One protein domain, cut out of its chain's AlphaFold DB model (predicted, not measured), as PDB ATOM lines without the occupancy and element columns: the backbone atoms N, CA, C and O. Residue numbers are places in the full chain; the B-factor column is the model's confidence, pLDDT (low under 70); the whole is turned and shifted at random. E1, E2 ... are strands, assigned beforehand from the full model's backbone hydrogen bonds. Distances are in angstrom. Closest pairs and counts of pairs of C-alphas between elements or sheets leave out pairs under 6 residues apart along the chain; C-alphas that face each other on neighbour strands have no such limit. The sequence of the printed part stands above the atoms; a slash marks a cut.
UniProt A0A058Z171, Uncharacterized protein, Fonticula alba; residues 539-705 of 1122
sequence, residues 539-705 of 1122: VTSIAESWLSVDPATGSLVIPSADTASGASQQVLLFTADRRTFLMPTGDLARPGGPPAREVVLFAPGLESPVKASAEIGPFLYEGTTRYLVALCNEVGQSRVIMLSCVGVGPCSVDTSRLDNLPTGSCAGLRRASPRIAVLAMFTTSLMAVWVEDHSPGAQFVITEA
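AT A GLANCE: This is residues 539 to 705 of the 1122 residues of an uncharacterized protein of Fonticula alba (UniProt A0A058Z171). Three twisted sheets stand like neighbouring blades of a propeller, fanned out from where their first strands E1, E5 and E9 come together, with their last strands E4, E8 and E12 at the far edges. The blade E5 to E8 is in the middle, partly face to face with E1, E3, E4 on one side and with E9 to E12 on the other, while the short strand E2 comes near it from the link between E1 and E3. The printed part has 167 residues, with no named helix and twelve strands, E1 to E12 in that order along the chain; the sheet orders are E1 - E3 - E4, E5 - E6 - E7 - E8 and E9 - E10 - E11 - E12, all antiparallel. The class is all strand, and the whole is compact, with a radius of gyration of the C-alphas of 15.2 A and spans of 44 by 38 by 30 A.

IN THESE COORDINATES: Find C-alpha 539 at (28.889, 83.824, -47.751), where E1 begins, and read on to residue 545. E2 follows at residues 556 to 558, E3 at 570 to 575 and E4 at 580 to 584. Next look for C-alpha 610 at (36.143, 87.150, -43.152): here E5 begins, and it runs to residue 621, 27.6 A from first to last C-alpha, with a bend of 58 degrees at residue 618. E6 spans residues 624 to 633, 28.1 A, and E7 residues 638 to 646, 26.8 A; E8 covers 655 to 660. Then come E9 at 666 to 671, E10 at 676 to 681, E11 at 685 to 691 and E12 at 698 to 704. C-alpha 704 closes E12 at (59.676, 82.890, -48.364).

HOW THE PARTS SIT: Begin with the strongly twisted sheet E5 to E8, a meander, each strand the antiparallel neighbour of the one before. Look at N 614 and O 630, 3.0 A apart, for the hairpin E5 and E6, at N 627 and O 643, 2.8 A, for E6 and E7, and at N 642 and O 657, 2.8 A, for E7 and E8. E9 to E12 form a second meander, also strongly twisted, with N 670 and O 678 at 3.0 A, N 679 and O 687 at 2.8 A, and N 688 and O 701 at 3.0 A. In the sheet of E1, E3 and E4, N 543 and O 572 are 3.0 A apart and N 573 and O 581 2.9 A. The three sheets make a stack, sheets face to face in turn. The facing parts of E5 to E8 and E9 to E12 are 9.6 A centre to centre, and the closest C-alphas of E5 and E9, Ala 614 and Arg 671, are 5.2 A apart. Toward E1, E3 and E4 the figure is 9.8 A, and the closest C-alphas of E1 and E5 are those of Ser 541 and Lys 611, 4.8 A. E1 and E9 are near each other, while E4 and E12 are apart. E2 pairs with no named strand; the closest C-alphas of E2 and E6, Ile 558 and Tyr 627, are 6.8 A apart.

THE WHOLE: The two C-alphas farthest apart are those of Ala 552 and Glu 704, at 46.6 A. The printed part has no cut. The links E2 to E3, with 11 residues, and E4 to E5, with 25, are long. Short pairings join residues 557 to 558 of E2 to 651 to 652, and 581 to 582 of E4 to 597 to 598. The mean pLDDT of the printed part is 84.4; among the 17 residues under 70 are 589 to 594 and 693 to 696.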
ATOM      1  N   VAL A 539      27.700  84.528 -48.262       88.44
ATOM      2  CA  VAL A 539      28.889  83.824 -47.751       88.44
ATOM      3  C   VAL A 539      30.164  84.460 -48.311       88.44
ATOM      4  O   VAL A 539      30.267  84.697 -49.515       88.44
ATOM      5  N   THR A 540      31.134  84.734 -47.441       90.06
ATOM      6  CA  THR A 540      32.456  85.290 -47.780       90.06
ATOM      7  C   THR A 540      33.601  84.326 -47.484       90.06
ATOM      8  O   THR A 540      34.659  84.452 -48.092       90.06
ATOM      9  N   SER A 541      33.399  83.353 -46.590       90.88
ATOM     10  CA  SER A 541      34.372  82.302 -46.274       90.88
ATOM     11  C   SER A 541      33.668  81.029 -45.821       90.88
ATOM     12  O   SER A 541      32.661  81.096 -45.113       90.88
ATOM     13  N   ILE A 542      34.243  79.885 -46.189       90.94
ATOM     14  CA  ILE A 542      33.872  78.559 -45.698       90.94
ATOM     15  C   ILE A 542      35.143  77.773 -45.375       90.94
ATOM     16  O   ILE A 542      36.102  77.800 -46.146       90.94
ATOM     17  N   ALA A 543      35.160  77.097 -44.234       91.19
ATOM     18  CA  ALA A 543      36.252  76.216 -43.843       91.19
ATOM     19  C   ALA A 543      35.710  75.003 -43.085       91.19
ATOM     20  O   ALA A 543      34.670  75.088 -42.436       91.19
ATOM     21  N   GLU A 544      36.432  73.888 -43.148       90.00
ATOM     22  CA  GLU A 544      36.203  72.764 -42.241       90.00
ATOM     23  C   GLU A 544      36.332  73.209 -40.782       90.00
ATOM     24  O   GLU A 544      37.185  74.038 -40.448       90.00
ATOM     25  N   SER A 545      35.484  72.653 -39.919       91.56
ATOM     26  CA  SER A 545      35.446  72.969 -38.496       91.56
ATOM     27  C   SER A 545      35.327  71.710 -37.649       91.56
ATOM     28  O   SER A 545      34.579  70.780 -37.964       91.56
ATOM     29  N   TRP A 546      36.061  71.702 -36.538       91.31
ATOM     30  CA  TRP A 546      35.939  70.689 -35.486       91.31
ATOM     31  C   TRP A 546      35.196  71.223 -34.263       91.31
ATOM     32  O   TRP A 546      34.962  70.483 -33.306       91.31
ATOM     33  N   LEU A 547      34.806  72.499 -34.296       92.31
ATOM     34  CA  LEU A 547      33.898  73.070 -33.322       92.31
ATOM     35  C   LEU A 547      32.515  72.448 -33.487       92.31
ATOM     36  O   LEU A 547      32.047  72.152 -34.585       92.31
ATOM     37  N   SER A 548      31.841  72.273 -32.363       91.69
ATOM     38  CA  SER A 548      30.448  71.842 -32.329       91.69
ATOM     39  C   SER A 548      29.657  72.762 -31.414       91.69
ATOM     40  O   SER A 548      30.207  73.689 -30.820       91.69
ATOM     41  N   VAL A 549      28.352  72.542 -31.320       90.19
ATOM     42  CA  VAL A 549      27.502  73.321 -30.425       90.19
ATOM     43  C   VAL A 549      26.750  72.369 -29.521       90.19
ATOM     44  O   VAL A 549      26.138  71.413 -29.999       90.19
ATOM     45  N   ASP A 550      26.767  72.648 -28.223       87.06
ATOM     46  CA  ASP A 550      25.978  71.902 -27.255       87.06
ATOM     47  C   ASP A 550      24.480  72.082 -27.589       87.06
ATOM     48  O   ASP A 550      23.986  73.215 -27.679       87.06
ATOM     49  N   PRO A 551      23.726  70.995 -27.833       84.19
ATOM     50  CA  PRO A 551      22.308  71.092 -28.156       84.19
ATOM     51  C   PRO A 551      21.463  71.635 -26.997       84.19
ATOM     52  O   PRO A 551      20.425  72.242 -27.256       84.19
ATOM     53  N   ALA A 552      21.885  71.447 -25.742       85.69
ATOM     54  CA  ALA A 552      21.131  71.864 -24.562       85.69
ATOM     55  C   ALA A 552      21.344  73.344 -24.224       85.69
ATOM     56  O   ALA A 552      20.383  74.057 -23.939       85.69
ATOM     57  N   THR A 553      22.596  73.808 -24.253       85.88
ATOM     58  CA  THR A 553      22.956  75.183 -23.856       85.88
ATOM     59  C   THR A 553      23.096  76.133 -25.040       85.88
ATOM     60  O   THR A 553      22.929  77.341 -24.897       85.88
ATOM     61  N   GLY A 554      23.392  75.598 -26.224       84.19
ATOM     62  CA  GLY A 554      23.744  76.376 -27.404       84.19
ATOM     63  C   GLY A 554      25.120  77.020 -27.378       84.19
ATOM     64  O   GLY A 554      25.441  77.776 -28.294       84.19
ATOM     65  N   SER A 555      25.936  76.689 -26.383       87.56
ATOM     66  CA  SER A 555      27.320  77.133 -26.296       87.56
ATOM     67  C   SER A 555      28.210  76.395 -27.292       87.56
ATOM     68  O   SER A 555      28.013  75.212 -27.579       87.56
ATOM     69  N   LEU A 556      29.217  77.103 -27.800       92.31
ATOM     70  CA  LEU A 556      30.263  76.537 -28.644       92.31
ATOM     71  C   LEU A 556      31.099  75.534 -27.838       92.31
ATOM     72  O   LEU A 556      31.424  75.792 -26.679       92.31
ATOM     73  N   VAL A 557      31.455  74.409 -28.450       92.44
ATOM     74  CA  VAL A 557      32.190  73.307 -27.822       92.44
ATOM     75  C   VAL A 557      33.507  73.088 -28.556       92.44
ATOM     76  O   VAL A 557      33.521  72.853 -29.767       92.44
ATOM     77  N   ILE A 558      34.607  73.137 -27.803       92.44
ATOM     78  CA  ILE A 558      35.947  72.774 -28.269       92.44
ATOM     79  C   ILE A 558      36.046  71.236 -28.316       92.44
ATOM     80  O   ILE A 558      35.656  70.581 -27.340       92.44
ATOM     81  N   PRO A 559      36.553  70.640 -29.415       88.88
ATOM     82  CA  PRO A 559      36.751  69.191 -29.541       88.88
ATOM     83  C   PRO A 559      37.797  68.644 -28.552       88.88
ATOM     84  O   PRO A 559      38.563  69.401 -27.958       88.88
ATOM     85  N   SER A 560      37.884  67.318 -28.396       82.31
ATOM     86  CA  SER A 560      39.072  66.696 -27.791       82.31
ATOM     87  C   SER A 560      40.224  66.644 -28.803       82.31
ATOM     88  O   SER A 560      40.021  66.809 -30.008       82.31
ATOM     89  N   ALA A 561      41.450  66.391 -28.337       72.06
ATOM     90  CA  ALA A 561      42.613  66.270 -29.224       72.06
ATOM     91  C   ALA A 561      42.453  65.142 -30.267       72.06
ATOM     92  O   ALA A 561      42.853  65.300 -31.425       72.06
ATOM     93  N   ASP A 562      41.819  64.031 -29.878       67.31
ATOM     94  CA  ASP A 562      41.554  62.900 -30.769       67.31
ATOM     95  C   ASP A 562      40.564  63.274 -31.871       67.31
ATOM     96  O   ASP A 562      40.829  63.009 -33.044       67.31
ATOM     97  N   THR A 563      39.459  63.941 -31.519       70.50
ATOM     98  CA  THR A 563      38.427  64.318 -32.494       70.50
ATOM     99  C   THR A 563      38.887  65.439 -33.419       70.50
ATOM    100  O   THR A 563      38.558  65.417 -34.599       70.50
ATOM    101  N   ALA A 564      39.691  66.388 -32.931       62.47
ATOM    102  CA  ALA A 564      40.225  67.493 -33.736       62.47
ATOM    103  C   ALA A 564      41.235  67.064 -34.812       62.47
ATOM    104  O   ALA A 564      41.580  67.844 -35.704       62.47
ATOM    105  N   SER A 565      41.743  65.841 -34.704       63.94
ATOM    106  CA  SER A 565      42.703  65.267 -35.645       63.94
ATOM    107  C   SER A 565      42.085  64.227 -36.584       63.94
ATOM    108  O   SER A 565      42.835  63.580 -37.308       63.94
ATOM    109  N   GLY A 566      40.771  64.003 -36.471       66.38
ATOM    110  CA  GLY A 566      39.969  63.185 -37.379       66.38
ATOM    111  C   GLY A 566      39.225  64.049 -38.403       66.38
ATOM    112  O   GLY A 566      39.302  65.275 -38.355       66.38
ATOM    113  N   ALA A 567      38.465  63.423 -39.308       72.00
ATOM    114  CA  ALA A 567      37.779  64.144 -40.378       72.00
ATOM    115  C   ALA A 567      36.718  65.103 -39.816       72.00
ATOM    116  O   ALA A 567      35.917  64.719 -38.952       72.00
ATOM    117  N   SER A 568      36.684  66.335 -40.330       78.31
ATOM    118  CA  SER A 568      35.694  67.329 -39.916       78.31
ATOM    119  C   SER A 568      34.268  66.845 -40.217       78.31
ATOM    120  O   SER A 568      34.008  66.169 -41.213       78.31
ATOM    121  N   GLN A 569      33.327  67.164 -39.329       82.12
ATOM    122  CA  GLN A 569      31.894  66.882 -39.526       82.12
ATOM    123  C   GLN A 569      31.065  68.167 -39.612       82.12
ATOM    124  O   GLN A 569      29.845  68.109 -39.768       82.12
ATOM    125  N   GLN A 570      31.716  69.321 -39.468       88.69
ATOM    126  CA  GLN A 570      31.106  70.639 -39.471       88.69
ATOM    127  C   GLN A 570      31.891  71.558 -40.404       88.69
ATOM    128  O   GLN A 570      33.081  71.359 -40.657       88.69
ATOM    129  N   VAL A 571      31.229  72.607 -40.869       91.00
ATOM    130  CA  VAL A 571      31.841  73.722 -41.583       91.00
ATOM    131  C   VAL A 571      31.527  75.026 -40.866       91.00
ATOM    132  O   VAL A 571      30.409  75.237 -40.390       91.00
ATOM    133  N   LEU A 572      32.527  75.900 -40.803       92.56
ATOM    134  CA  LEU A 572      32.416  77.257 -40.291       92.56
ATOM    135  C   LEU A 572      32.220  78.215 -41.468       92.56
ATOM    136  O   LEU A 572      33.039  78.269 -42.389       92.56
ATOM    137  N   LEU A 573      31.122  78.962 -41.435       91.88
ATOM    138  CA  LEU A 573      30.696  79.878 -42.489       91.88
ATOM    139  C   LEU A 573      30.717  81.312 -41.970       91.88
ATOM    140  O   LEU A 573      30.231  81.591 -40.874       91.88
ATOM    141  N   PHE A 574      31.213  82.233 -42.790       92.44
ATOM    142  CA  PHE A 574      31.190  83.669 -42.514       92.44
ATOM    143  C   PHE A 574      30.429  84.407 -43.606       92.44
ATOM    144  O   PHE A 574      30.523  84.033 -44.779       92.44
ATOM    145  N   THR A 575      29.707  85.466 -43.235       91.88
ATOM    146  CA  THR A 575      28.940  86.285 -44.184       91.88
ATOM    147  C   THR A 575      29.460  87.716 -44.299       91.88
ATOM    148  O   THR A 575      30.172  88.228 -43.429       91.88
ATOM    149  N   ALA A 576      29.053  88.392 -45.375       90.50
ATOM    150  CA  ALA A 576      29.331  89.806 -45.620       90.50
ATOM    151  C   ALA A 576      28.765  90.723 -44.520       90.50
ATOM    152  O   ALA A 576      29.346  91.770 -44.241       90.50
ATOM    153  N   ASP A 577      27.699  90.296 -43.839       90.19
ATOM    154  CA  ASP A 577      27.111  91.008 -42.699       90.19
ATOM    155  C   ASP A 577      27.815  90.701 -41.369       90.19
ATOM    156  O   ASP A 577      27.380  91.153 -40.309       90.19
ATOM    157  N   ARG A 578      28.960  90.002 -41.424       91.88
ATOM    158  CA  ARG A 578      29.850  89.709 -40.286       91.88
ATOM    159  C   ARG A 578      29.228  88.738 -39.272       91.88
ATOM    160  O   ARG A 578      29.620  88.724 -38.105       91.88
ATOM    161  N   ARG A 579      28.291  87.902 -39.738       90.94
ATOM    162  CA  ARG A 579      27.694  86.783 -38.990       90.94
ATOM    163  C   ARG A 579      28.524  85.515 -39.184       90.94
ATOM    164  O   ARG A 579      29.216  85.367 -40.195       90.94
ATOM    165  N   THR A 580      28.461  84.614 -38.206       92.06
ATOM    166  CA  THR A 580      29.186  83.334 -38.220       92.06
ATOM    167  C   THR A 580      28.213  82.184 -38.005       92.06
ATOM    168  O   THR A 580      27.368  82.258 -37.118       92.06
ATOM    169  N   PHE A 581      28.341  81.113 -38.785       91.31
ATOM    170  CA  PHE A 581      27.466  79.945 -38.693       91.31
ATOM    171  C   PHE A 581      28.263  78.644 -38.638       91.31
ATOM    172  O   PHE A 581      29.320  78.531 -39.256       91.31
ATOM    173  N   LEU A 582      27.712  77.654 -37.938       91.25
ATOM    174  CA  LEU A 582      28.128  76.255 -37.995       91.25
ATOM    175  C   LEU A 582      27.047  75.413 -38.675       91.25
ATOM    176  O   LEU A 582      25.848  75.606 -38.446       91.25
ATOM    177  N   MET A 583      27.477  74.473 -39.509       87.44
ATOM    178  CA  MET A 583      26.599  73.558 -40.237       87.44
ATOM    179  C   MET A 583      27.274  72.193 -40.411       87.44
ATOM    180  O   MET A 583      28.477  72.161 -40.665       87.44
ATOM    181  N   PRO A 584      26.532  71.070 -40.351       86.44
ATOM    182  CA  PRO A 584      27.078  69.766 -40.701       86.44
ATOM    183  C   PRO A 584      27.618  69.735 -42.133       86.44
ATOM    184  O   PRO A 584      26.949  70.185 -43.064       86.44
ATOM    185  N   THR A 585      28.792  69.135 -42.336       82.25
ATOM    186  CA  THR A 585      29.438  69.084 -43.658       82.25
ATOM    187  C   THR A 585      28.530  68.459 -44.716       82.25
ATOM    188  O   THR A 585      28.502  68.946 -45.836       82.25
ATOM    189  N   GLY A 586      27.746  67.428 -44.375       76.56
ATOM    190  CA  GLY A 586      26.827  66.756 -45.307       76.56
ATOM    191  C   GLY A 586      25.556  67.536 -45.670       76.56
ATOM    192  O   GLY A 586      24.884  67.173 -46.631       76.56
ATOM    193  N   ASP A 587      25.222  68.599 -44.934       77.31
ATOM    194  CA  ASP A 587      24.057  69.448 -45.226       77.31
ATOM    195  C   ASP A 587      24.425  70.670 -46.080       77.31
ATOM    196  O   ASP A 587      23.548  71.387 -46.574       77.31
ATOM    197  N   LEU A 588      25.722  70.890 -46.308       74.12
ATOM    198  CA  LEU A 588      26.226  71.982 -47.123       74.12
ATOM    199  C   LEU A 588      25.677  71.871 -48.553       74.12
ATOM    200  O   LEU A 588      25.973  70.926 -49.281       74.12
ATOM    201  N   ALA A 589      24.872  72.863 -48.943       64.12
ATOM    202  CA  ALA A 589      24.167  72.921 -50.224       64.12
ATOM    203  C   ALA A 589      23.130  71.798 -50.466       64.12
ATOM    204  O   ALA A 589      22.768  71.535 -51.620       64.12
ATOM    205  N   ARG A 590      22.571  71.201 -49.400       68.94
ATOM    206  CA  ARG A 590      21.471  70.224 -49.477       68.94
ATOM    207  C   ARG A 590      20.079  70.888 -49.476       68.94
ATOM    208  O   ARG A 590      19.732  71.581 -48.516       68.94
ATOM    209  N   PRO A 591      19.242  70.710 -50.521       62.22
ATOM    210  CA  PRO A 591      17.905  71.306 -50.561       62.22
ATOM    211  C   PRO A 591      17.007  70.767 -49.442       62.22
ATOM    212  O   PRO A 591      16.791  69.561 -49.349       62.22
ATOM    213  N   GLY A 592      16.468  71.657 -48.604       62.44
ATOM    214  CA  GLY A 592      15.613  71.275 -47.472       62.44
ATOM    215  C   GLY A 592      16.361  70.678 -46.274       62.44
ATOM    216  O   GLY A 592      15.715  70.112 -45.393       62.44
ATOM    217  N   GLY A 593      17.696  70.792 -46.233       64.50
ATOM    218  CA  GLY A 593      18.489  70.495 -45.039       64.50
ATOM    219  C   GLY A 593      18.153  71.431 -43.862       64.50
ATOM    220  O   GLY A 593      17.511  72.470 -44.061       64.50
ATOM    221  N   PRO A 594      18.548  71.070 -42.628       69.62
ATOM    222  CA  PRO A 594      18.372  71.937 -41.465       69.62
ATOM    223  C   PRO A 594      19.079  73.293 -41.670       69.62
ATOM    224  O   PRO A 594      20.107  73.352 -42.347       69.62
ATOM    225  N   PRO A 595      18.544  74.396 -41.111       73.19
ATOM    226  CA  PRO A 595      19.156  75.712 -41.257       73.19
ATOM    227  C   PRO A 595      20.533  75.766 -40.588       73.19
ATOM    228  O   PRO A 595      20.781  75.081 -39.591       73.19
ATOM    229  N   ALA A 596      21.413  76.617 -41.119       82.50
ATOM    230  CA  ALA A 596      22.706  76.896 -40.510       82.50
ATOM    231  C   ALA A 596      22.499  77.464 -39.098       82.50
ATOM    232  O   ALA A 596      21.623  78.305 -38.880       82.50
ATOM    233  N   ARG A 597      23.309  77.035 -38.129       87.94
ATOM    234  CA  ARG A 597      23.210  77.534 -36.756       87.94
ATOM    235  C   ARG A 597      24.134  78.727 -36.576       87.94
ATOM    236  O   ARG A 597      25.350  78.567 -36.636       87.94
ATOM    237  N   GLU A 598      23.573  79.907 -36.332       89.69
ATOM    238  CA  GLU A 598      24.377  81.088 -36.005       89.69
ATOM    239  C   GLU A 598      25.094  80.897 -34.661       89.69
ATOM    240  O   GLU A 598      24.502  80.422 -33.687       89.69
ATOM    241  N   VAL A 599      26.377  81.257 -34.616       90.06
ATOM    242  CA  VAL A 599      27.237  81.165 -33.431       90.06
ATOM    243  C   VAL A 599      28.039  82.446 -33.236       90.06
ATOM    244  O   VAL A 599      28.377  83.146 -34.190       90.06
ATOM    245  N   VAL A 600      28.388  82.743 -31.985       87.50
ATOM    246  CA  VAL A 600      29.238  83.886 -31.629       87.50
ATOM    247  C   VAL A 600      30.607  83.365 -31.206       87.50
ATOM    248  O   VAL A 600      30.729  82.732 -30.161       87.50
ATOM    249  N   LEU A 601      31.640  83.624 -32.015       85.62
ATOM    250  CA  LEU A 601      33.013  83.202 -31.701       85.62
ATOM    251  C   LEU A 601      33.701  84.117 -30.676       85.62
ATOM    252  O   LEU A 601      34.523  83.645 -29.895       85.62
ATOM    253  N   PHE A 602      33.403  85.422 -30.693       84.50
ATOM    254  CA  PHE A 602      33.959  86.412 -29.763       84.50
ATOM    255  C   PHE A 602      33.061  87.652 -29.642       84.50
ATOM    256  O   PHE A 602      32.210  87.897 -30.501       84.50
ATOM    257  N   ALA A 603      33.257  88.436 -28.576       81.00
ATOM    258  CA  ALA A 603      32.534  89.681 -28.311       81.00
ATOM    259  C   ALA A 603      33.507  90.840 -27.981       81.00
ATOM    260  O   ALA A 603      34.403  90.634 -27.159       81.00
ATOM    261  N   PRO A 604      33.331  92.056 -28.553       82.69
ATOM    262  CA  PRO A 604      32.344  92.429 -29.581       82.69
ATOM    263  C   PRO A 604      32.607  91.684 -30.899       82.69
ATOM    264  O   PRO A 604      33.709  91.205 -31.090       82.69
ATOM    265  N   GLY A 605      31.605  91.534 -31.771       80.69
ATOM    266  CA  GLY A 605      31.718  90.705 -32.982       80.69
ATOM    267  C   GLY A 605      32.734  91.199 -34.030       80.69
ATOM    268  O   GLY A 605      33.472  92.160 -33.828       80.69
ATOM    269  N   LEU A 606      32.747  90.541 -35.192       86.50
ATOM    270  CA  LEU A 606      33.659  90.830 -36.305       86.50
ATOM    271  C   LEU A 606      33.560  92.285 -36.797       86.50
ATOM    272  O   LEU A 606      32.479  92.782 -37.103       86.50
ATOM    273  N   GLU A 607      34.707  92.957 -36.936       86.81
ATOM    274  CA  GLU A 607      34.779  94.336 -37.444       86.81
ATOM    275  C   GLU A 607      34.633  94.403 -38.974       86.81
ATOM    276  O   GLU A 607      34.013  95.328 -39.502       86.81
ATOM    277  N   SER A 608      35.151  93.394 -39.685       91.06
ATOM    278  CA  SER A 608      35.196  93.286 -41.150       91.06
ATOM    279  C   SER A 608      34.861  91.851 -41.593       91.06
ATOM    280  O   SER A 608      35.149  90.919 -40.834       91.06
ATOM    281  N   PRO A 609      34.268  91.644 -42.789       92.75
ATOM    282  CA  PRO A 609      33.969  90.308 -43.298       92.75
ATOM    283  C   PRO A 609      35.217  89.430 -43.411       92.75
ATOM    284  O   PRO A 609      36.292  89.890 -43.805       92.75
ATOM    285  N   VAL A 610      35.069  88.149 -43.075       92.81
ATOM    286  CA  VAL A 610      36.143  87.150 -43.152       92.81
ATOM    287  C   VAL A 610      36.137  86.523 -44.540       92.81
ATOM    288  O   VAL A 610      35.099  86.040 -44.988       92.81
ATOM    289  N   LYS A 611      37.296  86.506 -45.206       90.81
ATOM    290  CA  LYS A 611      37.488  85.882 -46.527       90.81
ATOM    291  C   LYS A 611      38.193  84.523 -46.476       90.81
ATOM    292  O   LYS A 611      38.150  83.793 -47.456       90.81
ATOM    293  N   ALA A 612      38.876  84.209 -45.371       91.94
ATOM    294  CA  ALA A 612      39.464  82.894 -45.116       91.94
ATOM    295  C   ALA A 612      39.637  82.658 -43.607       91.94
ATOM    296  O   ALA A 612      39.939  83.594 -42.861       91.94
ATOM    297  N   SER A 613      39.500  81.406 -43.173       93.31
ATOM    298  CA  SER A 613      39.649  80.976 -41.776       93.31
ATOM    299  C   SER A 613      40.345  79.616 -41.686       93.31
ATOM    300  O   SER A 613      40.201  78.792 -42.586       93.31
ATOM    301  N   ALA A 614      41.067  79.363 -40.596       93.38
ATOM    302  CA  ALA A 614      41.629  78.048 -40.286       93.38
ATOM    303  C   ALA A 614      41.673  77.818 -38.774       93.38
ATOM    304  O   ALA A 614      41.967  78.739 -38.012       93.38
ATOM    305  N   GLU A 615      41.409  76.586 -38.351       91.75
ATOM    306  CA  GLU A 615      41.386  76.205 -36.939       91.75
ATOM    307  C   GLU A 615      42.686  75.503 -36.514       91.75
ATOM    308  O   GLU A 615      43.255  74.713 -37.272       91.75
ATOM    309  N   ILE A 616      43.153  75.794 -35.296       87.50
ATOM    310  CA  ILE A 616      44.386  75.264 -34.702       87.50
ATOM    311  C   ILE A 616      44.094  74.807 -33.267       87.50
ATOM    312  O   ILE A 616      43.608  75.586 -32.447       87.50
ATOM    313  N   GLY A 617      44.453  73.572 -32.930       80.88
ATOM    314  CA  GLY A 617      44.253  72.977 -31.612       80.88
ATOM    315  C   GLY A 617      43.312  71.766 -31.632       80.88
ATOM    316  O   GLY A 617      43.002  71.241 -32.706       80.88
ATOM    317  N   PRO A 618      42.863  71.303 -30.451       84.50
ATOM    318  CA  PRO A 618      43.066  71.895 -29.127       84.50
ATOM    319  C   PRO A 618      44.462  71.621 -28.552       84.50
ATOM    320  O   PRO A 618      45.128  70.656 -28.927       84.50
ATOM    321  N   PHE A 619      44.885  72.446 -27.598       79.19
ATOM    322  CA  PHE A 619      46.076  72.213 -26.774       79.19
ATOM    323  C   PHE A 619      45.819  72.635 -25.326       79.19
ATOM    324  O   PHE A 619      44.932  73.440 -25.047       79.19
ATOM    325  N   LEU A 620      46.584  72.065 -24.397       77.56
ATOM    326  CA  LEU A 620      46.426  72.298 -22.966       77.56
ATOM    327  C   LEU A 620      47.501  73.277 -22.483       77.56
ATOM    328  O   LEU A 620      48.684  73.018 -22.664       77.56
ATOM    329  N   TYR A 621      47.093  74.363 -21.830       79.56
ATOM    330  CA  TYR A 621      47.990  75.335 -21.203       79.56
ATOM    331  C   TYR A 621      47.523  75.584 -19.765       79.56
ATOM    332  O   TYR A 621      46.389  76.013 -19.554       79.56
ATOM    333  N   GLU A 622      48.365  75.270 -18.776       82.50
ATOM    334  CA  GLU A 622      48.065  75.441 -17.338       82.50
ATOM    335  C   GLU A 622      46.695  74.856 -16.912       82.50
ATOM    336  O   GLU A 622      45.943  75.454 -16.149       82.50
ATOM    337  N   GLY A 623      46.332  73.678 -17.438       80.25
ATOM    338  CA  GLY A 623      45.058  73.003 -17.127       80.25
ATOM    339  C   GLY A 623      43.820  73.556 -17.855       80.25
ATOM    340  O   GLY A 623      42.709  73.073 -17.626       80.25
ATOM    341  N   THR A 624      44.008  74.524 -18.753       85.69
ATOM    342  CA  THR A 624      42.972  75.106 -19.619       85.69
ATOM    343  C   THR A 624      43.144  74.584 -21.042       85.69
ATOM    344  O   THR A 624      44.233  74.691 -21.607       85.69
ATOM    345  N   THR A 625      42.089  74.033 -21.644       87.44
ATOM    346  CA  THR A 625      42.102  73.693 -23.072       87.44
ATOM    347  C   THR A 625      41.863  74.952 -23.890       87.44
ATOM    348  O   THR A 625      40.925  75.706 -23.636       87.44
ATOM    349  N   ARG A 626      42.718  75.170 -24.885       87.12
ATOM    350  CA  ARG A 626      42.697  76.315 -25.790       87.12
ATOM    351  C   ARG A 626      42.556  75.861 -27.237       87.12
ATOM    352  O   ARG A 626      43.046  74.796 -27.616       87.12
ATOM    353  N   TYR A 627      41.888  76.681 -28.037       89.69
ATOM    354  CA  TYR A 627      41.588  76.422 -29.440       89.69
ATOM    355  C   TYR A 627      41.588  77.733 -30.219       89.69
ATOM    356  O   TYR A 627      40.975  78.707 -29.787       89.69
ATOM    357  N   LEU A 628      42.284  77.787 -31.347       91.44
ATOM    358  CA  LEU A 628      42.452  79.011 -32.125       91.44
ATOM    359  C   LEU A 628      41.654  78.928 -33.412       91.44
ATOM    360  O   LEU A 628      41.711  77.934 -34.129       91.44
ATOM    361  N   VAL A 629      41.013  80.037 -33.757       93.44
ATOM    362  CA  VAL A 629      40.482  80.284 -35.095       93.44
ATOM    363  C   VAL A 629      41.268  81.449 -35.685       93.44
ATOM    364  O   VAL A 629      41.079  82.605 -35.302       93.44
ATOM    365  N   ALA A 630      42.198  81.151 -36.589       93.94
ATOM    366  CA  ALA A 630      42.899  82.160 -37.366       93.94
ATOM    367  C   ALA A 630      41.962  82.702 -38.454       93.94
ATOM    368  O   ALA A 630      41.229  81.947 -39.094       93.94
ATOM    369  N   LEU A 631      41.982  84.018 -38.656       93.44
ATOM    370  CA  LEU A 631      41.086  84.740 -39.551       93.44
ATOM    371  C   LEU A 631      41.857  85.680 -40.471       93.44
ATOM    372  O   LEU A 631      42.799  86.360 -40.057       93.44
ATOM    373  N   CYS A 632      41.376  85.772 -41.704       92.25
ATOM    374  CA  CYS A 632      41.812  86.703 -42.730       92.25
ATOM    375  C   CYS A 632      40.602  87.529 -43.174       92.25
ATOM    376  O   CYS A 632      39.641  86.963 -43.700       92.25
ATOM    377  N   ASN A 633      40.615  88.847 -42.966       91.19
ATOM    378  CA  ASN A 633      39.488  89.703 -43.357       91.19
ATOM    379  C   ASN A 633      39.635  90.286 -44.776       91.19
ATOM    380  O   ASN A 633      40.696  90.190 -45.405       91.19
ATOM    381  N   GLU A 634      38.565  90.883 -45.305       88.62
ATOM    382  CA  GLU A 634      38.557  91.492 -46.646       88.62
ATOM    383  C   GLU A 634      39.552  92.657 -46.789       88.62
ATOM    384  O   GLU A 634      40.092  92.861 -47.875       88.62
ATOM    385  N   VAL A 635      39.884  93.347 -45.692       87.75
ATOM    386  CA  VAL A 635      40.895  94.425 -45.656       87.75
ATOM    387  C   VAL A 635      42.335  93.870 -45.648       87.75
ATOM    388  O   VAL A 635      43.296  94.625 -45.755       87.75
ATOM    389  N   GLY A 636      42.514  92.547 -45.556       86.44
ATOM    390  CA  GLY A 636      43.823  91.887 -45.547       86.44
ATOM    391  C   GLY A 636      44.477  91.798 -44.167       86.44
ATOM    392  O   GLY A 636      45.626  91.378 -44.059       86.44
ATOM    393  N   GLN A 637      43.772  92.143 -43.094       89.69
ATOM    394  CA  GLN A 637      44.281  91.974 -41.736       89.69
ATOM    395  C   GLN A 637      44.127  90.523 -41.278       89.69
ATOM    396  O   GLN A 637      43.096  89.884 -41.504       89.69
ATOM    397  N   SER A 638      45.152  90.034 -40.583       91.50
ATOM    398  CA  SER A 638      45.145  88.729 -39.927       91.50
ATOM    399  C   SER A 638      44.886  88.854 -38.426       91.50
ATOM    400  O   SER A 638      45.460  89.721 -37.751       91.50
ATOM    401  N   ARG A 639      44.023  87.987 -37.898       90.62
ATOM    402  CA  ARG A 639      43.640  87.914 -36.479       90.62
ATOM    403  C   ARG A 639      43.596  86.462 -36.024       90.62
ATOM    404  O   ARG A 639      43.450  85.566 -36.850       90.62
ATOM    405  N   VAL A 640      43.672  86.240 -34.721       91.56
ATOM    406  CA  VAL A 640      43.440  84.932 -34.104       91.56
ATOM    407  C   VAL A 640      42.422  85.102 -32.989       91.56
ATOM    408  O   VAL A 640      42.584  85.963 -32.128       91.56
ATOM    409  N   ILE A 641      41.377  84.280 -33.004       92.25
ATOM    410  CA  ILE A 641      40.452  84.135 -31.881       92.25
ATOM    411  C   ILE A 641      40.931  82.959 -31.040       92.25
ATOM    412  O   ILE A 641      40.974  81.837 -31.530       92.25
ATOM    413  N   MET A 642      41.267  83.217 -29.783       91.69
ATOM    414  CA  MET A 642      41.614  82.225 -28.772       91.69
ATOM    415  C   MET A 642      40.357  81.862 -27.978       91.69
ATOM    416  O   MET A 642      39.884  82.660 -27.169       91.69
ATOM    417  N   LEU A 643      39.827  80.663 -28.193       92.44
ATOM    418  CA  LEU A 643      38.758  80.055 -27.402       92.44
ATOM    419  C   LEU A 643      39.386  79.242 -26.271       92.44
ATOM    420  O   LEU A 643      40.362  78.529 -26.502       92.44
ATOM    421  N   SER A 644      38.858  79.343 -25.052       91.25
ATOM    422  CA  SER A 644      39.385  78.605 -23.896       91.25
ATOM    423  C   SER A 644      38.276  78.035 -23.015       91.25
ATOM    424  O   SER A 644      37.232  78.667 -22.840       91.25
ATOM    425  N   CYS A 645      38.530  76.868 -22.426       91.50
ATOM    426  CA  CYS A 645      37.670  76.209 -21.444       91.50
ATOM    427  C   CYS A 645      38.515  75.507 -20.363       91.50
ATOM    428  O   CYS A 645      39.669  75.129 -20.604       91.50
ATOM    429  N   VAL A 646      37.945  75.254 -19.187       88.50
ATOM    430  CA  VAL A 646      38.614  74.449 -18.148       88.50
ATOM    431  C   VAL A 646      38.461  72.942 -18.423       88.50
ATOM    432  O   VAL A 646      37.358  72.455 -18.659       88.50
ATOM    433  N   GLY A 647      39.559  72.176 -18.341       81.19
ATOM    434  CA  GLY A 647      39.573  70.715 -18.539       81.19
ATOM    435  C   GLY A 647      40.293  70.267 -19.816       81.19
ATOM    436  O   GLY A 647      40.897  71.081 -20.501       81.19
ATOM    437  N   VAL A 648      40.260  68.964 -20.132       73.38
ATOM    438  CA  VAL A 648      40.976  68.332 -21.275       73.38
ATOM    439  C   VAL A 648      40.096  68.082 -22.516       73.38
ATOM    440  O   VAL A 648      40.528  67.430 -23.464       73.38
ATOM    441  N   GLY A 649      38.878  68.634 -22.521       69.88
ATOM    442  CA  GLY A 649      37.932  68.546 -23.635       69.88
ATOM    443  C   GLY A 649      37.294  67.154 -23.843       69.88
ATOM    444  O   GLY A 649      37.781  66.161 -23.296       69.88
ATOM    445  N   PRO A 650      36.204  67.057 -24.634       86.19
ATOM    446  CA  PRO A 650      35.467  68.174 -25.228       86.19
ATOM    447  C   PRO A 650      34.781  69.027 -24.149       86.19
ATOM    448  O   PRO A 650      34.407  68.521 -23.092       86.19
ATOM    449  N   CYS A 651      34.672  70.333 -24.375       90.81
ATOM    450  CA  CYS A 651      34.241  71.289 -23.349       90.81
ATOM    451  C   CYS A 651      33.565  72.519 -23.964       90.81
ATOM    452  O   CYS A 651      33.912  72.937 -25.069       90.81
ATOM    453  N   SER A 652      32.635  73.127 -23.232       92.56
ATOM    454  CA  SER A 652      32.011  74.392 -23.630       92.56
ATOM    455  C   SER A 652      32.984  75.559 -23.449       92.56
ATOM    456  O   SER A 652      33.718  75.607 -22.467       92.56
ATOM    457  N   VAL A 653      33.004  76.493 -24.399       92.25
ATOM    458  CA  VAL A 653      33.872  77.679 -24.352       92.25
ATOM    459  C   VAL A 653      33.464  78.588 -23.189       92.25
ATOM    460  O   VAL A 653      32.335  79.073 -23.154       92.25
ATOM    461  N   ASP A 654      34.408  78.864 -22.286       89.19
ATOM    462  CA  ASP A 654      34.222  79.761 -21.138       89.19
ATOM    463  C   ASP A 654      34.648  81.196 -21.469       89.19
ATOM    464  O   ASP A 654      34.006  82.169 -21.073       89.19
ATOM    465  N   THR A 655      35.761  81.344 -22.194       87.06
ATOM    466  CA  THR A 655      36.327  82.649 -22.555       87.06
ATOM    467  C   THR A 655      36.766  82.673 -24.013       87.06
ATOM    468  O   THR A 655      37.204  81.667 -24.573       87.06
ATOM    469  N   SER A 656      36.652  83.849 -24.630       90.50
ATOM    470  CA  SER A 656      37.180  84.130 -25.962       90.50
ATOM    471  C   SER A 656      37.998  85.417 -25.924       90.50
ATOM    472  O   SER A 656      37.641  86.378 -25.238       90.50
ATOM    473  N   ARG A 657      39.116  85.439 -26.646       89.88
ATOM    474  CA  ARG A 657      39.986  86.611 -26.785       89.88
ATOM    475  C   ARG A 657      40.400  86.768 -28.240       89.88
ATOM    476  O   ARG A 657      40.772  85.791 -28.878       89.88
ATOM    477  N   LEU A 658      40.360  87.994 -28.751       89.00
ATOM    478  CA  LEU A 658      40.869  88.326 -30.078       89.00
ATOM    479  C   LEU A 658      42.279  88.912 -29.960       89.00
ATOM    480  O   LEU A 658      42.478  89.881 -29.232       89.00
ATOM    481  N   ASP A 659      43.227  88.363 -30.714       88.31
ATOM    482  CA  ASP A 659      44.596  88.861 -30.813       88.31
ATOM    483  C   ASP A 659      44.965  89.213 -32.263       88.31
ATOM    484  O   ASP A 659      44.495  88.611 -33.237       88.31
ATOM    485  N   ASN A 660      45.833  90.216 -32.411       86.75
ATOM    486  CA  ASN A 660      46.356  90.635 -33.708       86.75
ATOM    487  C   ASN A 660      47.566  89.786 -34.091       86.75
ATOM    488  O   ASN A 660      48.518  89.678 -33.323       86.75
ATOM    489  N   LEU A 661      47.565  89.260 -35.316       84.62
ATOM    490  CA  LEU A 661      48.783  88.743 -35.933       84.62
ATOM    491  C   LEU A 661      49.585  89.911 -36.543       84.62
ATOM    492  O   LEU A 661      48.987  90.906 -36.964       84.62
ATOM    493  N   PRO A 662      50.922  89.809 -36.624       77.69
ATOM    494  CA  PRO A 662      51.834  90.915 -36.953       77.69
ATOM    495  C   PRO A 662      51.767  91.410 -38.413       77.69
ATOM    496  O   PRO A 662      52.625  92.183 -38.832       77.69
ATOM    497  N   THR A 663      50.780  90.985 -39.212       69.25
ATOM    498  CA  THR A 663      50.700  91.299 -40.649       69.25
ATOM    499  C   THR A 663      49.374  91.931 -41.071       69.25
ATOM    500  O   THR A 663      48.297  91.510 -40.654       69.25
ATOM    501  N   GLY A 664      49.457  92.925 -41.962       66.75
ATOM    502  CA  GLY A 664      48.312  93.561 -42.632       66.75
ATOM    503  C   GLY A 664      48.097  93.114 -44.085       66.75
ATOM    504  O   GLY A 664      47.425  93.817 -44.831       66.75
ATOM    505  N   SER A 665      48.713  92.007 -44.517       80.00
ATOM    506  CA  SER A 665      48.791  91.589 -45.927       80.00
ATOM    507  C   SER A 665      48.350  90.139 -46.172       80.00
ATOM    508  O   SER A 665      48.925  89.436 -47.002       80.00
ATOM    509  N   CYS A 666      47.322  89.679 -45.461       87.75
ATOM    510  CA  CYS A 666      46.763  88.341 -45.603       87.75
ATOM    511  C   CYS A 666      45.985  88.172 -46.923       87.75
ATOM    512  O   CYS A 666      44.993  88.865 -47.183       87.75
ATOM    513  N   ALA A 667      46.424  87.222 -47.748       82.94
ATOM    514  CA  ALA A 667      45.818  86.858 -49.028       82.94
ATOM    515  C   ALA A 667      44.952  85.592 -48.932       82.94
ATOM    516  O   ALA A 667      43.931  85.507 -49.610       82.94
ATOM    517  N   GLY A 668      45.322  84.646 -48.070       86.38
ATOM    518  CA  GLY A 668      44.595  83.398 -47.851       86.38
ATOM    519  C   GLY A 668      45.061  82.693 -46.584       86.38
ATOM    520  O   GLY A 668      46.076  83.065 -45.994       86.38
ATOM    521  N   LEU A 669      44.311  81.684 -46.156       89.12
ATOM    522  CA  LEU A 669      44.580  80.950 -44.928       89.12
ATOM    523  C   LEU A 669      44.093  79.508 -45.079       89.12
ATOM    524  O   LEU A 669      43.014  79.280 -45.625       89.12
ATOM    525  N   ARG A 670      44.885  78.546 -44.601       89.19
ATOM    526  CA  ARG A 670      44.509  77.128 -44.555       89.19
ATOM    527  C   ARG A 670      45.086  76.435 -43.329       89.19
ATOM    528  O   ARG A 670      46.141  76.821 -42.830       89.19
ATOM    529  N   ARG A 671      44.420  75.373 -42.879       86.19
ATOM    530  CA  ARG A 671      44.981  74.433 -41.903       86.19
ATOM    531  C   ARG A 671      46.074  73.608 -42.592       86.19
ATOM    532  O   ARG A 671      45.879  73.158 -43.720       86.19
ATOM    533  N   ALA A 672      47.233  73.466 -41.960       82.56
ATOM    534  CA  ALA A 672      48.348  72.659 -42.466       82.56
ATOM    535  C   ALA A 672      48.552  71.373 -41.658       82.56
ATOM    536  O   ALA A 672      49.018  70.382 -42.208       82.56
ATOM    537  N   SER A 673      48.181  71.400 -40.380       78.75
ATOM    538  CA  SER A 673      48.098  70.270 -39.453       78.75
ATOM    539  C   SER A 673      47.127  70.645 -38.324       78.75
ATOM    540  O   SER A 673      46.659  71.790 -38.270       78.75
ATOM    541  N   PRO A 674      46.835  69.741 -37.376       76.75
ATOM    542  CA  PRO A 674      46.046  70.105 -36.214       76.75
ATOM    543  C   PRO A 674      46.613  71.241 -35.364       76.75
ATOM    544  O   PRO A 674      45.815  71.968 -34.772       76.75
ATOM    545  N   ARG A 675      47.938  71.449 -35.325       78.50
ATOM    546  CA  ARG A 675      48.562  72.540 -34.550       78.50
ATOM    547  C   ARG A 675      49.191  73.654 -35.392       78.50
ATOM    548  O   ARG A 675      49.710  74.605 -34.808       78.50
ATOM    549  N   ILE A 676      49.097  73.602 -36.722       83.75
ATOM    550  CA  ILE A 676      49.663  74.623 -37.615       83.75
ATOM    551  C   ILE A 676      48.611  75.109 -38.615       83.75
ATOM    552  O   ILE A 676      48.029  74.329 -39.375       83.75
ATOM    553  N   ALA A 677      48.439  76.428 -38.692       89.94
ATOM    554  CA  ALA A 677      47.827  77.084 -39.845       89.94
ATOM    555  C   ALA A 677      48.895  77.779 -40.689       89.94
ATOM    556  O   ALA A 677      49.889  78.286 -40.171       89.94
ATOM    557  N   VAL A 678      48.666  77.833 -41.997       90.38
ATOM    558  CA  VAL A 678      49.519  78.549 -42.945       90.38
ATOM    559  C   VAL A 678      48.724  79.692 -43.546       90.38
ATOM    560  O   VAL A 678      47.672  79.497 -44.159       90.38
ATOM    561  N   LEU A 679      49.259  80.893 -43.373       90.81
ATOM    562  CA  LEU A 679      48.755  82.130 -43.934       90.81
ATOM    563  C   LEU A 679      49.582  82.500 -45.164       90.81
ATOM    564  O   LEU A 679      50.807  82.614 -45.101       90.81
ATOM    565  N   ALA A 680      48.897  82.716 -46.281       86.88
ATOM    566  CA  ALA A 680      49.494  83.237 -47.500       86.88
ATOM    567  C   ALA A 680      49.468  84.764 -47.479       86.88
ATOM    568  O   ALA A 680      48.425  85.366 -47.205       86.88
ATOM    569  N   MET A 681      50.603  85.392 -47.782       84.38
ATOM    570  CA  MET A 681      50.729  86.848 -47.850       84.38
ATOM    571  C   MET A 681      50.604  87.339 -49.302       84.38
ATOM    572  O   MET A 681      50.678  86.559 -50.250       84.38
ATOM    573  N   PHE A 682      50.431  88.648 -49.507       74.88
ATOM    574  CA  PHE A 682      50.543  89.252 -50.849       74.88
ATOM    575  C   PHE A 682      51.994  89.293 -51.386       74.88
ATOM    576  O   PHE A 682      52.206  89.664 -52.538       74.88
ATOM    577  N   THR A 683      52.982  88.914 -50.566       75.56
ATOM    578  CA  THR A 683      54.394  88.688 -50.935       75.56
ATOM    579  C   THR A 683      54.670  87.194 -51.143       75.56
ATOM    580  O   THR A 683      53.806  86.362 -50.884       75.56
ATOM    581  N   THR A 684      55.874  86.815 -51.595       76.06
ATOM    582  CA  THR A 684      56.308  85.404 -51.778       76.06
ATOM    583  C   THR A 684      56.498  84.656 -50.454       76.06
ATOM    584  O   THR A 684      57.076  83.570 -50.408       76.06
ATOM    585  N   SER A 685      56.040  85.255 -49.358       84.75
ATOM    586  CA  SER A 685      56.190  84.762 -48.005       84.75
ATOM    587  C   SER A 685      54.922  84.054 -47.555       84.75
ATOM    588  O   SER A 685      53.802  84.519 -47.778       84.75
ATOM    589  N   LEU A 686      55.117  82.943 -46.862       88.50
ATOM    590  CA  LEU A 686      54.084  82.281 -46.089       88.50
ATOM    591  C   LEU A 686      54.406  82.469 -44.605       88.50
ATOM    592  O   LEU A 686      55.574  82.546 -44.205       88.50
ATOM    593  N   MET A 687      53.360  82.556 -43.791       90.12
ATOM    594  CA  MET A 687      53.464  82.578 -42.341       90.12
ATOM    595  C   MET A 687      52.875  81.283 -41.791       90.12
ATOM    596  O   MET A 687      51.682  81.037 -41.960       90.12
ATOM    597  N   ALA A 688      53.688  80.479 -41.112       90.44
ATOM    598  CA  ALA A 688      53.170  79.399 -40.282       90.44
ATOM    599  C   ALA A 688      52.822  79.970 -38.903       90.44
ATOM    600  O   ALA A 688      53.622  80.703 -38.321       90.44
ATOM    601  N   VAL A 689      51.632  79.646 -38.405       88.94
ATOM    602  CA  VAL A 689      51.116  80.042 -37.091       88.94
ATOM    603  C   VAL A 689      50.867  78.773 -36.288       88.94
ATOM    604  O   VAL A 689      50.178  77.874 -36.769       88.94
ATOM    605  N   TRP A 690      51.417  78.704 -35.079       85.12
ATOM    606  CA  TRP A 690      51.263  77.571 -34.162       85.12
ATOM    607  C   TRP A 690      51.178  78.058 -32.718       85.12
ATOM    608  O   TRP A 690      51.243  79.258 -32.450       85.12
ATOM    609  N   VAL A 691      51.036  77.134 -31.771       75.62
ATOM    610  CA  VAL A 691      51.127  77.444 -30.340       75.62
ATOM    611  C   VAL A 691      52.119  76.499 -29.675       75.62
ATOM    612  O   VAL A 691      52.174  75.319 -30.014       75.62
ATOM    613  N   GLU A 692      52.928  77.040 -28.763       70.75
ATOM    614  CA  GLU A 692      53.815  76.266 -27.891       70.75
ATOM    615  C   GLU A 692      53.130  76.016 -26.543       70.75
ATOM    616  O   GLU A 692      52.483  76.914 -26.005       70.75
ATOM    617  N   ASP A 693      53.340  74.842 -25.953       59.59
ATOM    618  CA  ASP A 693      52.649  74.421 -24.723       59.59
ATOM    619  C   ASP A 693      53.017  75.269 -23.486       59.59
ATOM    620  O   ASP A 693      52.286  75.282 -22.499       59.59
ATOM    621  N   HIS A 694      54.123  76.019 -23.536       64.00
ATOM    622  CA  HIS A 694      54.556  76.950 -22.482       64.00
ATOM    623  C   HIS A 694      54.340  78.420 -22.850       64.00
ATOM    624  O   HIS A 694      54.742  79.313 -22.103       64.00
ATOM    625  N   SER A 695      53.724  78.695 -24.002       67.69
ATOM    626  CA  SER A 695      53.464  80.058 -24.444       67.69
ATOM    627  C   SER A 695      51.987  80.411 -24.289       67.69
ATOM    628  O   SER A 695      51.116  79.684 -24.768       67.69
ATOM    629  N   PRO A 696      51.662  81.569 -23.689       69.38
ATOM    630  CA  PRO A 696      50.280  81.997 -23.552       69.38
ATOM    631  C   PRO A 696      49.657  82.485 -24.874       69.38
ATOM    632  O   PRO A 696      48.479  82.844 -24.859       69.38
ATOM    633  N   GLY A 697      50.396  82.530 -25.990       73.06
ATOM    634  CA  GLY A 697      49.929  83.085 -27.263       73.06
ATOM    635  C   GLY A 697      50.443  82.345 -28.499       73.06
ATOM    636  O   GLY A 697      51.312  81.477 -28.412       73.06
ATOM    637  N   ALA A 698      49.890  82.709 -29.659       81.88
ATOM    638  CA  ALA A 698      50.300  82.153 -30.943       81.88
ATOM    639  C   ALA A 698      51.732  82.571 -31.303       81.88
ATOM    640  O   ALA A 698      52.076  83.755 -31.265       81.88
ATOM    641  N   GLN A 699      52.545  81.592 -31.680       83.38
ATOM    642  CA  GLN A 699      53.856  81.777 -32.284       83.38
ATOM    643  C   GLN A 699      53.723  81.803 -33.805       83.38
ATOM    644  O   GLN A 699      52.767  81.269 -34.376       83.38
ATOM    645  N   PHE A 700      54.678  82.444 -34.472       86.88
ATOM    646  CA  PHE A 700      54.690  82.514 -35.924       86.88
ATOM    647  C   PHE A 700      56.111  82.598 -36.476       86.88
ATOM    648  O   PHE A 700      57.020  83.145 -35.852       86.88
ATOM    649  N   VAL A 701      56.273  82.114 -37.704       86.56
ATOM    650  CA  VAL A 701      57.481  82.287 -38.508       86.56
ATOM    651  C   VAL A 701      57.058  82.727 -39.893       86.56
ATOM    652  O   VAL A 701      56.132  82.167 -40.478       86.56
ATOM    653  N   ILE A 702      57.723  83.760 -40.401       86.94
ATOM    654  CA  ILE A 702      57.515  84.259 -41.755       86.94
ATOM    655  C   ILE A 702      58.733  83.868 -42.566       86.94
ATOM    656  O   ILE A 702      59.869  84.156 -42.193       86.94
ATOM    657  N   THR A 703      58.492  83.219 -43.691       85.19
ATOM    658  CA  THR A 703      59.556  82.786 -44.584       85.19
ATOM    659  C   THR A 703      59.053  82.813 -46.013       85.19
ATOM    660  O   THR A 703      57.902  82.480 -46.281       85.19
ATOM    661  N   GLU A 704      59.930  83.162 -46.951       84.25
ATOM    662  CA  GLU A 704      59.676  82.890 -48.364       84.25
ATOM    663  C   GLU A 704      59.395  81.402 -48.555       84.25
ATOM    664  O   GLU A 704      60.137  80.567 -48.045       84.25
ATOM    665  N   ALA A 705      58.310  81.049 -49.226       84.19
ATOM    666  CA  ALA A 705      57.992  79.657 -49.495       84.19
ATOM    667  C   ALA A 705      56.980  79.544 -50.627       84.19
ATOM    668  O   ALA A 705      56.104  80.390 -50.782       84.19
TER     669      ALA A 705